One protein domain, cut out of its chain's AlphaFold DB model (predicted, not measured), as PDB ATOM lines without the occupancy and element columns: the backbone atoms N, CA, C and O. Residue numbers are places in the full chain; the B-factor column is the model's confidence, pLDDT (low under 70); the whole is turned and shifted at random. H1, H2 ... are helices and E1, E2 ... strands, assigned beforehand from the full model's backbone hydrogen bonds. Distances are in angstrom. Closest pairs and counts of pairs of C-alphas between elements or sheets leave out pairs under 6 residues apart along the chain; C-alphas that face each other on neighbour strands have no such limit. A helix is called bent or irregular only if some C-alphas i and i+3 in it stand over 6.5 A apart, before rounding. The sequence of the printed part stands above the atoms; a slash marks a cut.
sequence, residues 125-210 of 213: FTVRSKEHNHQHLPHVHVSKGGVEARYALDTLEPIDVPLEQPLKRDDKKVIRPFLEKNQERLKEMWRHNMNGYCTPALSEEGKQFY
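Overview. This is residues 125 to 210 of the 213 residues of an uncharacterized protein of Oscillibacter sp. 1-3 (UniProt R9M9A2). A small two-stranded hairpin, E1 and E2, makes the middle, and one long helix, H1, sharply bent into an L, wraps round it, with arm H1a over the hairpin. The opening residues 125 to 127 run between E1 and the short strand E3. The 86 printed residues hold three named strands and one named helix in the order E1, E2, H1, E3; the sheet E1 - E2 is antiparallel and the class is mixed, helices and strands. The whole is compact, with a radius of gyration of the C-alphas of 12.0 A and spans of 34 by 28 by 23 A.

Arrangement. After residues 125 to 138, E1, residues 139 to 144, and E2, residues 147 to 152, form an antiparallel hairpin at 157 degrees; N 140 and O 151 are within hydrogen-bond range at 3.0 A, N 149 and O 142 at 3.0 A. H1, residues 167 to 194, was assigned as one helix by its hydrogen bonds but is bent: C-alphas 181 and 184 are 8.3 A apart. Its arms H1a, residues 167 to 181, and H1b, residues 184 to 194, are about perpendicular at 86 degrees. H1a is irregular, with C-alphas 169 and 172 7.6 A apart. The closest C-alphas of E2 and H1a are those of Ala 149 and Leu 167, 7.7 A; of E1 and H1b, Val 140 and Leu 186, 7.4 A. Every O i to N i+4 pair is within hydrogen-bond range in H1b, 6 of 11 in H1a. E3, residues 201 to 203, pairs with no named strand and is near E1; its residues 201 to 202 pair antiparallel with 208 to 209.

Along the chain. E1 begins at C-alpha 139 (-12.134, 26.028, 36.807) and is 16.7 A long; E2 is 17.1 A, H1a 17.8 A, H1b 15.2 A, E3 6.9 A. E3 ends at C-alpha 203 (-26.932, 28.657, 30.716).

Size, cuts and confidence. The C-alphas of Arg 169 and Asn 195 are the two farthest apart, 34.4 A. The printed part has no cut. The link from E2 to H1 is long, 14 residues. Residues 129 to 135 have pLDDT under 70.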
ATOM      1  N   PHE A 125     -22.613  29.735  33.567       97.56
ATOM      2  CA  PHE A 125     -21.356  29.004  33.671       97.56
ATOM      3  C   PHE A 125     -20.343  29.673  32.745       97.56
ATOM      4  O   PHE A 125     -20.502  29.637  31.525       97.56
ATOM      5  N   THR A 126     -19.317  30.318  33.298       95.88
ATOM      6  CA  THR A 126     -18.299  31.017  32.504       95.88
ATOM      7  C   THR A 126     -16.912  30.472  32.789       95.88
ATOM      8  O   THR A 126     -16.481  30.379  33.935       95.88
ATOM      9  N   VAL A 127     -16.193  30.134  31.725       93.81
ATOM     10  CA  VAL A 127     -14.790  29.734  31.798       93.81
ATOM     11  C   VAL A 127     -13.932  30.962  31.510       93.81
ATOM     12  O   VAL A 127     -14.132  31.606  30.484       93.81
ATOM     13  N   ARG A 128     -13.024  31.314  32.427       85.25
ATOM     14  CA  ARG A 128     -12.122  32.472  32.309       85.25
ATOM     15  C   ARG A 128     -10.750  32.090  32.863       85.25
ATOM     16  O   ARG A 128     -10.680  31.548  33.956       85.25
ATOM     17  N   SER A 129      -9.668  32.365  32.137       67.38
ATOM     18  CA  SER A 129      -8.290  32.019  32.557       67.38
ATOM     19  C   SER A 129      -7.523  33.177  33.210       67.38
ATOM     20  O   SER A 129      -6.539  32.951  33.916       67.38
ATOM     21  N   LYS A 130      -7.959  34.429  33.007       65.62
ATOM     22  CA  LYS A 130      -7.259  35.655  33.439       65.62
ATOM     23  C   LYS A 130      -7.450  36.015  34.924       65.62
ATOM     24  O   LYS A 130      -7.524  37.188  35.279       65.62
ATOM     25  N   GLU A 131      -7.483  35.029  35.818       65.69
ATOM     26  CA  GLU A 131      -7.536  35.273  37.265       65.69
ATOM     27  C   GLU A 131      -6.156  35.119  37.905       65.69
ATOM     28  O   GLU A 131      -5.622  34.014  37.972       65.69
ATOM     29  N   HIS A 132      -5.587  36.210  38.432       60.69
ATOM     30  CA  HIS A 132      -4.230  36.247  39.011       60.69
ATOM     31  C   HIS A 132      -3.964  35.154  40.066       60.69
ATOM     32  O   HIS A 132      -2.837  34.693  40.207       60.69
ATOM     33  N   ASN A 133      -5.006  34.699  40.766       58.69
ATOM     34  CA  ASN A 133      -4.883  33.778  41.894       58.69
ATOM     35  C   ASN A 133      -5.053  32.289  41.520       58.69
ATOM     36  O   ASN A 133      -4.734  31.441  42.348       58.69
ATOM     37  N   HIS A 134      -5.525  31.951  40.306       59.22
ATOM     38  CA  HIS A 134      -5.846  30.562  39.914       59.22
ATOM     39  C   HIS A 134      -5.550  30.225  38.442       59.22
ATOM     40  O   HIS A 134      -6.131  29.285  37.900       59.22
ATOM     41  N   GLN A 135      -4.613  30.931  37.798       62.28
ATOM     42  CA  GLN A 135      -4.269  30.744  36.374       62.28
ATOM     43  C   GLN A 135      -3.936  29.294  35.978       62.28
ATOM     44  O   GLN A 135      -4.013  28.935  34.808       62.28
ATOM     45  N   HIS A 136      -3.540  28.453  36.937       72.12
ATOM     46  CA  HIS A 136      -3.100  27.081  36.679       72.12
ATOM     47  C   HIS A 136      -4.121  26.006  37.052       72.12
ATOM     48  O   HIS A 136      -3.902  24.845  36.716       72.12
ATOM     49  N   LEU A 137      -5.211  26.357  37.739       86.31
ATOM     50  CA  LEU A 137      -6.245  25.399  38.116       86.31
ATOM     51  C   LEU A 137      -7.409  25.520  37.130       86.31
ATOM     52  O   LEU A 137      -8.069  26.553  37.147       86.31
ATOM     53  N   PRO A 138      -7.710  24.505  36.302       91.94
ATOM     54  CA  PRO A 138      -8.887  24.537  35.445       91.94
ATOM     55  C   PRO A 138     -10.166  24.670  36.271       91.94
ATOM     56  O   PRO A 138     -10.479  23.802  37.089       91.94
ATOM     57  N   HIS A 139     -10.910  25.752  36.062       94.44
ATOM     58  CA  HIS A 139     -12.134  26.028  36.807       94.44
ATOM     59  C   HIS A 139     -13.198  26.708  35.943       94.44
ATOM     60  O   HIS A 139     -12.931  27.227  34.859       94.44
ATOM     61  N   VAL A 140     -14.428  26.679  36.444       95.81
ATOM     62  CA  VAL A 140     -15.578  27.388  35.883       95.81
ATOM     63  C   VAL A 140     -16.227  28.230  36.971       95.81
ATOM     64  O   VAL A 140     -16.383  27.788  38.111       95.81
ATOM     65  N   HIS A 141     -16.601  29.446  36.604       96.12
ATOM     66  CA  HIS A 141     -17.381  30.354  37.428       96.12
ATOM     67  C   HIS A 141     -18.851  30.018  37.260       96.12
ATOM     68  O   HIS A 141     -19.351  29.976  36.136       96.12
ATOM     69  N   VAL A 142     -19.535  29.783  38.371       97.00
ATOM     70  CA  VAL A 142     -20.976  29.554  38.400       97.00
ATOM     71  C   VAL A 142     -21.607  30.719  39.130       97.00
ATOM     72  O   VAL A 142     -21.341  30.913  40.317       97.00
ATOM     73  N   SER A 143     -22.443  31.488  38.437       96.06
ATOM     74  CA  SER A 143     -23.075  32.679  38.997       96.06
ATOM     75  C   SER A 143     -24.591  32.680  38.839       96.06
ATOM     76  O   SER A 143     -25.137  32.138  37.877       96.06
ATOM     77  N   LYS A 144     -25.285  33.265  39.823       95.50
ATOM     78  CA  LYS A 144     -26.734  33.525  39.806       95.50
ATOM     79  C   LYS A 144     -27.098  34.596  40.823       95.50
ATOM     80  O   LYS A 144     -26.701  34.515  41.981       95.50
ATOM     81  N   GLY A 145     -27.898  35.578  40.406       88.56
ATOM     82  CA  GLY A 145     -28.429  36.604  41.312       88.56
ATOM     83  C   GLY A 145     -27.349  37.428  42.022       88.56
ATOM     84  O   GLY A 145     -27.514  37.756  43.191       88.56
ATOM     85  N   GLY A 146     -26.235  37.715  41.340       89.69
ATOM     86  CA  GLY A 146     -25.108  38.479  41.891       89.69
ATOM     87  C   GLY A 146     -24.152  37.680  42.782       89.69
ATOM     88  O   GLY A 146     -23.159  38.237  43.236       89.69
ATOM     89  N   VAL A 147     -24.422  36.393  43.011       94.56
ATOM     90  CA  VAL A 147     -23.529  35.481  43.739       94.56
ATOM     91  C   VAL A 147     -22.766  34.626  42.739       94.56
ATOM     92  O   VAL A 147     -23.353  34.149  41.768       94.56
ATOM     93  N   GLU A 148     -21.478  34.408  42.990       95.69
ATOM     94  CA  GLU A 148     -20.590  33.599  42.158       95.69
ATOM     95  C   GLU A 148     -19.730  32.677  43.031       95.69
ATOM     96  O   GLU A 148     -19.302  33.063  44.118       95.69
ATOM     97  N   ALA A 149     -19.480  31.458  42.556       95.25
ATOM     98  CA  ALA A 149     -18.474  30.564  43.115       95.25
ATOM     99  C   ALA A 149     -17.770  29.795  41.998       95.25
ATOM    100  O   ALA A 149     -18.365  29.481  40.961       95.25
ATOM    101  N   ARG A 150     -16.510  29.446  42.229       94.94
ATOM    102  CA  ARG A 150     -15.704  28.655  41.305       94.94
ATOM    103  C   ARG A 150     -15.796  27.177  41.631       94.94
ATOM    104  O   ARG A 150     -15.783  26.782  42.797       94.94
ATOM    105  N   TYR A 151     -15.819  26.366  40.584       96.12
ATOM    106  CA  TYR A 151     -15.791  24.911  40.659       96.12
ATOM    107  C   TYR A 151     -14.595  24.393  39.874       96.12
ATOM    108  O   TYR A 151     -14.369  24.808  38.734       96.12
ATOM    109  N   ALA A 152     -13.830  23.485  40.475       94.94
ATOM    110  CA  ALA A 152     -12.694  22.869  39.807       94.94
ATOM    111  C   ALA A 152     -13.191  21.921  38.710       94.94
ATOM    112  O   ALA A 152     -14.034  21.062  38.958       94.94
ATOM    113  N   LEU A 153     -12.651  22.030  37.497       95.38
ATOM    114  CA  LEU A 153     -13.083  21.200  36.370       95.38
ATOM    115  C   LEU A 153     -12.589  19.758  36.463       95.38
ATOM    116  O   LEU A 153     -13.121  18.908  35.761       95.38
ATOM    117  N   ASP A 154     -11.605  19.454  37.307       93.88
ATOM    118  CA  ASP A 154     -11.109  18.083  37.477       93.88
ATOM    119  C   ASP A 154     -11.915  17.279  38.499       93.88
ATOM    120  O   ASP A 154     -12.179  16.101  38.270       93.88
ATOM    121  N   THR A 155     -12.337  17.910  39.596       95.62
ATOM    122  CA  THR A 155     -13.071  17.246  40.686       95.62
ATOM    123  C   THR A 155     -14.561  17.563  40.700       95.62
ATOM    124  O   THR A 155     -15.317  16.829  41.324       95.62
ATOM    125  N   LEU A 156     -14.982  18.639  40.025       96.69
ATOM    126  CA  LEU A 156     -16.343  19.194  40.037       96.69
ATOM    127  C   LEU A 156     -16.818  19.675  41.414       96.69
ATOM    128  O   LEU A 156     -18.003  19.936  41.619       96.69
ATOM    129  N   GLU A 157     -15.886  19.823  42.352       96.19
ATOM    130  CA  GLU A 157     -16.149  20.346  43.686       96.19
ATOM    131  C   GLU A 157     -15.940  21.871  43.721       96.19
ATOM    132  O   GLU A 157     -15.108  22.405  42.970       96.19
ATOM    133  N   PRO A 158     -16.681  22.590  44.583       95.38
ATOM    134  CA  PRO A 158     -16.503  24.022  44.753       95.38
ATOM    135  C   PRO A 158     -15.125  24.326  45.348       95.38
ATOM    136  O   PRO A 158     -14.694  23.709  46.323       95.38
ATOM    137  N   ILE A 159     -14.448  25.308  44.763       93.19
ATOM    138  CA  ILE A 159     -13.195  25.876  45.270       93.19
ATOM    139  C   ILE A 159     -13.516  26.863  46.395       93.19
ATOM    140  O   ILE A 159     -12.872  26.859  47.443       93.19
ATOM    141  N   ASP A 160     -14.539  27.689  46.184       91.12
ATOM    142  CA  ASP A 160     -14.969  28.691  47.151       91.12
ATOM    143  C   ASP A 160     -15.886  28.047  48.198       91.12
ATOM    144  O   ASP A 160     -17.009  27.623  47.911       91.12
ATOM    145  N   VAL A 161     -15.389  27.954  49.433       88.50
ATOM    146  CA  VAL A 161     -16.114  27.377  50.569       88.50
ATOM    147  C   VAL A 161     -16.094  28.321  51.778       88.50
ATOM    148  O   VAL A 161     -15.041  28.863  52.113       88.50
ATOM    149  N   PRO A 162     -17.229  28.491  52.487       92.44
ATOM    150  CA  PRO A 162     -18.534  27.879  52.223       92.44
ATOM    151  C   PRO A 162     -19.281  28.540  51.049       92.44
ATOM    152  O   PRO A 162     -19.199  29.746  50.859       92.44
ATOM    153  N   LEU A 163     -20.084  27.756  50.317       95.56
ATOM    154  CA  LEU A 163     -20.974  28.291  49.279       95.56
ATOM    155  C   LEU A 163     -22.077  29.184  49.869       95.56
ATOM    156  O   LEU A 163     -22.715  28.833  50.871       95.56
ATOM    157  N   GLU A 164     -22.363  30.286  49.181       96.12
ATOM    158  CA  GLU A 164     -23.479  31.191  49.467       96.12
ATOM    159  C   GLU A 164     -24.787  30.738  48.790       96.12
ATOM    160  O   GLU A 164     -24.806  29.867  47.918       96.12
ATOM    161  N   GLN A 165     -25.928  31.286  49.218       93.88
ATOM    162  CA  GLN A 165     -27.219  31.033  48.562       93.88
ATOM    163  C   GLN A 165     -27.333  31.872  47.277       93.88
ATOM    164  O   GLN A 165     -26.914  33.020  47.304       93.88
ATOM    165  N   PRO A 166     -27.942  31.371  46.183       95.31
ATOM    166  CA  PRO A 166     -28.641  30.087  46.057       95.31
ATOM    167  C   PRO A 166     -27.733  28.888  45.726       95.31
ATOM    168  O   PRO A 166     -28.206  27.749  45.759       95.31
ATOM    169  N   LEU A 167     -26.444  29.113  45.454       96.50
ATOM    170  CA  LEU A 167     -25.506  28.098  44.958       96.50
ATOM    171  C   LEU A 167     -25.416  26.900  45.911       96.50
ATOM    172  O   LEU A 167     -25.511  25.758  45.478       96.50
ATOM    173  N   LYS A 168     -25.352  27.137  47.226       96.25
ATOM    174  CA  LYS A 168     -25.338  26.075  48.246       96.25
ATOM    175  C   LYS A 168     -26.550  25.141  48.177       96.25
ATOM    176  O   LYS A 168     -26.424  23.947  48.442       96.25
ATOM    177  N   ARG A 169     -27.742  25.680  47.902       95.94
ATOM    178  CA  ARG A 169     -28.986  24.896  47.831       95.94
ATOM    179  C   ARG A 169     -29.032  24.052  46.561       95.94
ATOM    180  O   ARG A 169     -29.507  22.915  46.609       95.94
ATOM    181  N   ASP A 170     -28.559  24.617  45.456       96.69
ATOM    182  CA  ASP A 170     -28.723  24.034  44.123       96.69
ATOM    183  C   ASP A 170     -27.481  23.269  43.639       96.69
ATOM    184  O   ASP A 170     -27.559  22.586  42.619       96.69
ATOM    185  N   ASP A 171     -26.383  23.299  44.401       96.75
ATOM    186  CA  ASP A 171     -25.116  22.608  44.133       96.75
ATOM    187  C   ASP A 171     -25.331  21.173  43.628       96.75
ATOM    188  O   ASP A 171     -24.986  20.831  42.500       96.75
ATOM    189  N   LYS A 172     -26.013  20.339  44.420       95.94
ATOM    190  CA  LYS A 172     -26.221  18.919  44.087       95.94
ATOM    191  C   LYS A 172     -27.315  18.659  43.052       95.94
ATOM    192  O   LYS A 172     -27.443  17.527  42.600       95.94
ATOM    193  N   LYS A 173     -28.167  19.646  42.763       95.31
ATOM    194  CA  LYS A 173     -29.408  19.456  41.988       95.31
ATOM    195  C   LYS A 173     -29.336  20.041  40.585       95.31
ATOM    196  O   LYS A 173     -30.021  19.543  39.701       95.31
ATOM    197  N   VAL A 174     -28.549  21.095  40.414       95.75
ATOM    198  CA  VAL A 174     -28.464  21.868  39.173       95.75
ATOM    199  C   VAL A 174     -27.010  22.006  38.747       95.75
ATOM    200  O   VAL A 174     -26.655  21.578  37.655       95.75
ATOM    201  N   ILE A 175     -26.157  22.529  39.635       97.62
ATOM    202  CA  ILE A 175     -24.784  22.910  39.288       97.62
ATOM    203  C   ILE A 175     -23.945  21.673  38.956       97.62
ATOM    204  O   ILE A 175     -23.517  21.520  37.816       97.62
ATOM    205  N   ARG A 176     -23.752  20.751  39.905       97.06
ATOM    206  CA  ARG A 176     -22.909  19.562  39.691       97.06
ATOM    207  C   ARG A 176     -23.416  18.651  38.566       97.06
ATOM    208  O   ARG A 176     -22.594  18.287  37.734       97.06
ATOM    209  N   PRO A 177     -24.729  18.380  38.418       97.75
ATOM    210  CA  PRO A 177     -25.237  17.661  37.246       97.75
ATOM    211  C   PRO A 177     -24.906  18.335  35.904       97.75
ATOM    212  O   PRO A 177     -24.574  17.651  34.934       97.75
ATOM    213  N   PHE A 178     -24.961  19.671  35.827       97.81
ATOM    214  CA  PHE A 178     -24.527  20.394  34.630       97.81
ATOM    215  C   PHE A 178     -23.022  20.229  34.396       97.81
ATOM    216  O   PHE A 178     -22.607  19.966  33.264       97.81
ATOM    217  N   LEU A 179     -22.214  20.368  35.451       97.94
ATOM    218  CA  LEU A 179     -20.764  20.222  35.374       97.94
ATOM    219  C   LEU A 179     -20.359  18.817  34.921       97.94
ATOM    220  O   LEU A 179     -19.543  18.696  34.018       97.94
ATOM    221  N   GLU A 180     -20.973  17.771  35.475       97.75
ATOM    222  CA  GLU A 180     -20.738  16.372  35.095       97.75
ATOM    223  C   GLU A 180     -21.055  16.140  33.615       97.75
ATOM    224  O   GLU A 180     -20.259  15.554  32.882       97.75
ATOM    225  N   LYS A 181     -22.196  16.657  33.143       97.38
ATOM    226  CA  LYS A 181     -22.616  16.519  31.744       97.38
ATOM    227  C   LYS A 181     -21.697  17.263  30.768       97.38
ATOM    228  O   LYS A 181     -21.540  16.818  29.634       97.38
ATOM    229  N   ASN A 182     -21.131  18.400  31.176       97.06
ATOM    230  CA  ASN A 182     -20.396  19.314  30.292       97.06
ATOM    231  C   ASN A 182     -18.888  19.395  30.592       97.06
ATOM    232  O   ASN A 182     -18.211  20.248  30.020       97.06
ATOM    233  N   GLN A 183     -18.349  18.531  31.457       96.94
ATOM    234  CA  GLN A 183     -16.979  18.631  31.974       96.94
ATOM    235  C   GLN A 183     -15.929  18.750  30.863       96.94
ATOM    236  O   GLN A 183     -15.114  19.670  30.882       96.94
ATOM    237  N   GLU A 184     -15.971  17.863  29.866       96.31
ATOM    238  CA  GLU A 184     -14.994  17.868  28.769       96.31
ATOM    239  C   GLU A 184     -15.096  19.127  27.906       96.31
ATOM    240  O   GLU A 184     -14.075  19.719  27.562       96.31
ATOM    241  N   ARG A 185     -16.319  19.603  27.645       95.31
ATOM    242  CA  ARG A 185     -16.550  20.856  26.915       95.31
ATOM    243  C   ARG A 185     -16.002  22.057  27.683       95.31
ATOM    244  O   ARG A 185     -15.349  22.919  27.106       95.31
ATOM    245  N   LEU A 186     -16.227  22.115  28.994       96.56
ATOM    246  CA  LEU A 186     -15.700  23.191  29.835       96.56
ATOM    247  C   LEU A 186     -14.165  23.149  29.907       96.56
ATOM    248  O   LEU A 186     -13.522  24.197  29.892       96.56
ATOM    249  N   LYS A 187     -13.559  21.953  29.922       95.62
ATOM    250  CA  LYS A 187     -12.098  21.783  29.834       95.62
ATOM    251  C   LYS A 187     -11.543  22.219  28.481       95.62
ATOM    252  O   LYS A 187     -10.473  22.822  28.433       95.62
ATOM    253  N   GLU A 188     -12.241  21.935  27.387       95.19
ATOM    254  CA  GLU A 188     -11.894  22.442  26.058       95.19
ATOM    255  C   GLU A 188     -11.937  23.974  26.032       95.19
ATOM    256  O   GLU A 188     -10.934  24.608  25.702       95.19
ATOM    257  N   MET A 189     -13.035  24.579  26.498       95.44
ATOM    258  CA  MET A 189     -13.162  26.035  26.636       95.44
ATOM    259  C   MET A 189     -12.042  26.630  27.503       95.44
ATOM    260  O   MET A 189     -11.501  27.688  27.180       95.44
ATOM    261  N   TRP A 190     -11.633  25.935  28.568       94.31
ATOM    262  CA  TRP A 190     -10.506  26.352  29.404       94.31
ATOM    263  C   TRP A 190      -9.194  26.358  28.618       94.31
ATOM    264  O   TRP A 190      -8.440  27.326  28.684       94.31
ATOM    265  N   ARG A 191      -8.926  25.320  27.813       93.00
ATOM    266  CA  ARG A 191      -7.740  25.280  26.940       93.00
ATOM    267  C   ARG A 191      -7.753  26.427  25.932       93.00
ATOM    268  O   ARG A 191      -6.704  27.027  25.719       93.00
ATOM    269  N   HIS A 192      -8.902  26.765  25.351       94.56
ATOM    270  CA  HIS A 192      -9.022  27.944  24.486       94.56
ATOM    271  C   HIS A 192      -8.687  29.233  25.249       94.56
ATOM    272  O   HIS A 192      -7.823  29.988  24.812       94.56
ATOM    273  N   ASN A 193      -9.252  29.430  26.442       92.44
ATOM    274  CA  ASN A 193      -8.930  30.574  27.302       92.44
ATOM    275  C   ASN A 193      -7.439  30.675  27.644       92.44
ATOM    276  O   ASN A 193      -6.874  31.767  27.644       92.44
ATOM    277  N   MET A 194      -6.763  29.554  27.889       91.12
ATOM    278  CA  MET A 194      -5.316  29.544  28.139       91.12
ATOM    279  C   MET A 194      -4.475  29.921  26.912       91.12
ATOM    280  O   MET A 194      -3.324  30.314  27.070       91.12
ATOM    281  N   ASN A 195      -5.034  29.820  25.704       91.75
ATOM    282  CA  ASN A 195      -4.383  30.220  24.454       91.75
ATOM    283  C   ASN A 195      -4.822  31.623  23.978       91.75
ATOM    284  O   ASN A 195      -4.561  31.997  22.835       91.75
ATOM    285  N   GLY A 196      -5.464  32.412  24.848       91.75
ATOM    286  CA  GLY A 196      -5.881  33.791  24.567       91.75
ATOM    287  C   GLY A 196      -7.151  33.899  23.721       91.75
ATOM    288  O   GLY A 196      -7.264  34.797  22.889       91.75
ATOM    289  N   TYR A 197      -8.087  32.968  23.889       94.12
ATOM    290  CA  TYR A 197      -9.417  33.054  23.285       94.12
ATOM    291  C   TYR A 197     -10.483  33.272  24.352       94.12
ATOM    292  O   TYR A 197     -10.412  32.703  25.435       94.12
ATOM    293  N   CYS A 198     -11.527  34.012  24.016       93.69
ATOM    294  CA  CYS A 198     -12.711  34.149  24.855       93.69
ATOM    295  C   CYS A 198     -13.755  33.108  24.440       93.69
ATOM    296  O   CYS A 198     -13.965  32.856  23.255       93.69
ATOM    297  N   THR A 199     -14.434  32.499  25.407       95.00
ATOM    298  CA  THR A 199     -15.486  31.494  25.165       95.00
ATOM    299  C   THR A 199     -16.827  31.991  25.698       95.00
ATOM    300  O   THR A 199     -16.818  32.770  26.655       95.00
ATOM    301  N   PRO A 200     -17.976  31.531  25.168       95.75
ATOM    302  CA  PRO A 200     -19.273  31.996  25.641       95.75
ATOM    303  C   PRO A 200     -19.525  31.641  27.101       95.75
ATOM    304  O   PRO A 200     -18.998  30.660  27.634       95.75
ATOM    305  N   ALA A 201     -20.426  32.393  27.720       96.00
ATOM    306  CA  ALA A 201     -21.077  31.947  28.937       96.00
ATOM    307  C   ALA A 201     -22.205  30.962  28.588       96.00
ATOM    308  O   ALA A 201     -22.913  31.152  27.600       96.00
ATOM    309  N   LEU A 202     -22.382  29.908  29.386       97.31
ATOM    310  CA  LEU A 202     -23.429  28.907  29.174       97.31
ATOM    311  C   LEU A 202     -24.563  29.069  30.190       97.31
ATOM    312  O   LEU A 202     -24.294  29.344  31.356       97.31
ATOM    313  N   SER A 203     -25.813  28.853  29.780       96.19
ATOM    314  CA  SER A 203     -26.932  28.657  30.716       96.19
ATOM    315  C   SER A 203     -27.062  27.198  31.164       96.19
ATOM    316  O   SER A 203     -26.420  26.304  30.610       96.19
ATOM    317  N   GLU A 204     -27.954  26.942  32.127       92.69
ATOM    318  CA  GLU A 204     -28.339  25.599  32.598       92.69
ATOM    319  C   GLU A 204     -28.803  24.678  31.448       92.69
ATOM    320  O   GLU A 204     -28.571  23.467  31.467       92.69
ATOM    321  N   GLU A 205     -29.416  25.251  30.411       91.75
ATOM    322  CA  GLU A 205     -29.906  24.554  29.218       91.75
ATOM    323  C   GLU A 205     -28.833  24.396  28.126       91.75
ATOM    324  O   GLU A 205     -29.096  23.799  27.080       91.75
ATOM    325  N   GLY A 206     -27.627  24.927  28.344       91.94
ATOM    326  CA  GLY A 206     -26.529  24.907  27.378       91.94
ATOM    327  C   GLY A 206     -26.654  25.949  26.263       91.94
ATOM    328  O   GLY A 206     -25.998  25.810  25.228       91.94
ATOM    329  N   LYS A 207     -27.489  26.980  26.449       95.88
ATOM    330  CA  LYS A 207     -27.516  28.154  25.566       95.88
ATOM    331  C   LYS A 207     -26.261  28.993  25.788       95.88
ATOM    332  O   LYS A 207     -25.736  29.024  26.895       95.88
ATOM    333  N   GLN A 208     -25.791  29.654  24.742       96.19
ATOM    334  CA  GLN A 208     -24.541  30.401  24.714       96.19
ATOM    335  C   GLN A 208     -24.827  31.893  24.652       96.19
ATOM    336  O   GLN A 208     -25.534  32.347  23.752       96.19
ATOM    337  N   PHE A 209     -24.237  32.626  25.585       95.38
ATOM    338  CA  PHE A 209     -24.363  34.065  25.713       95.38
ATOM    339  C   PHE A 209     -23.018  34.728  25.429       95.38
ATOM    340  O   PHE A 209     -21.974  34.289  25.928       95.38
ATOM    341  N   TYR A 210     -23.083  35.783  24.630       93.88
ATOM    342  CA  TYR A 210     -21.983  36.630  24.188       93.88
ATOM    343  C   TYR A 210     -22.257  38.073  24.647       93.88
ATOM    344  O   TYR A 210     -23.367  38.368  25.086       93.88
TER     345      TYR A 210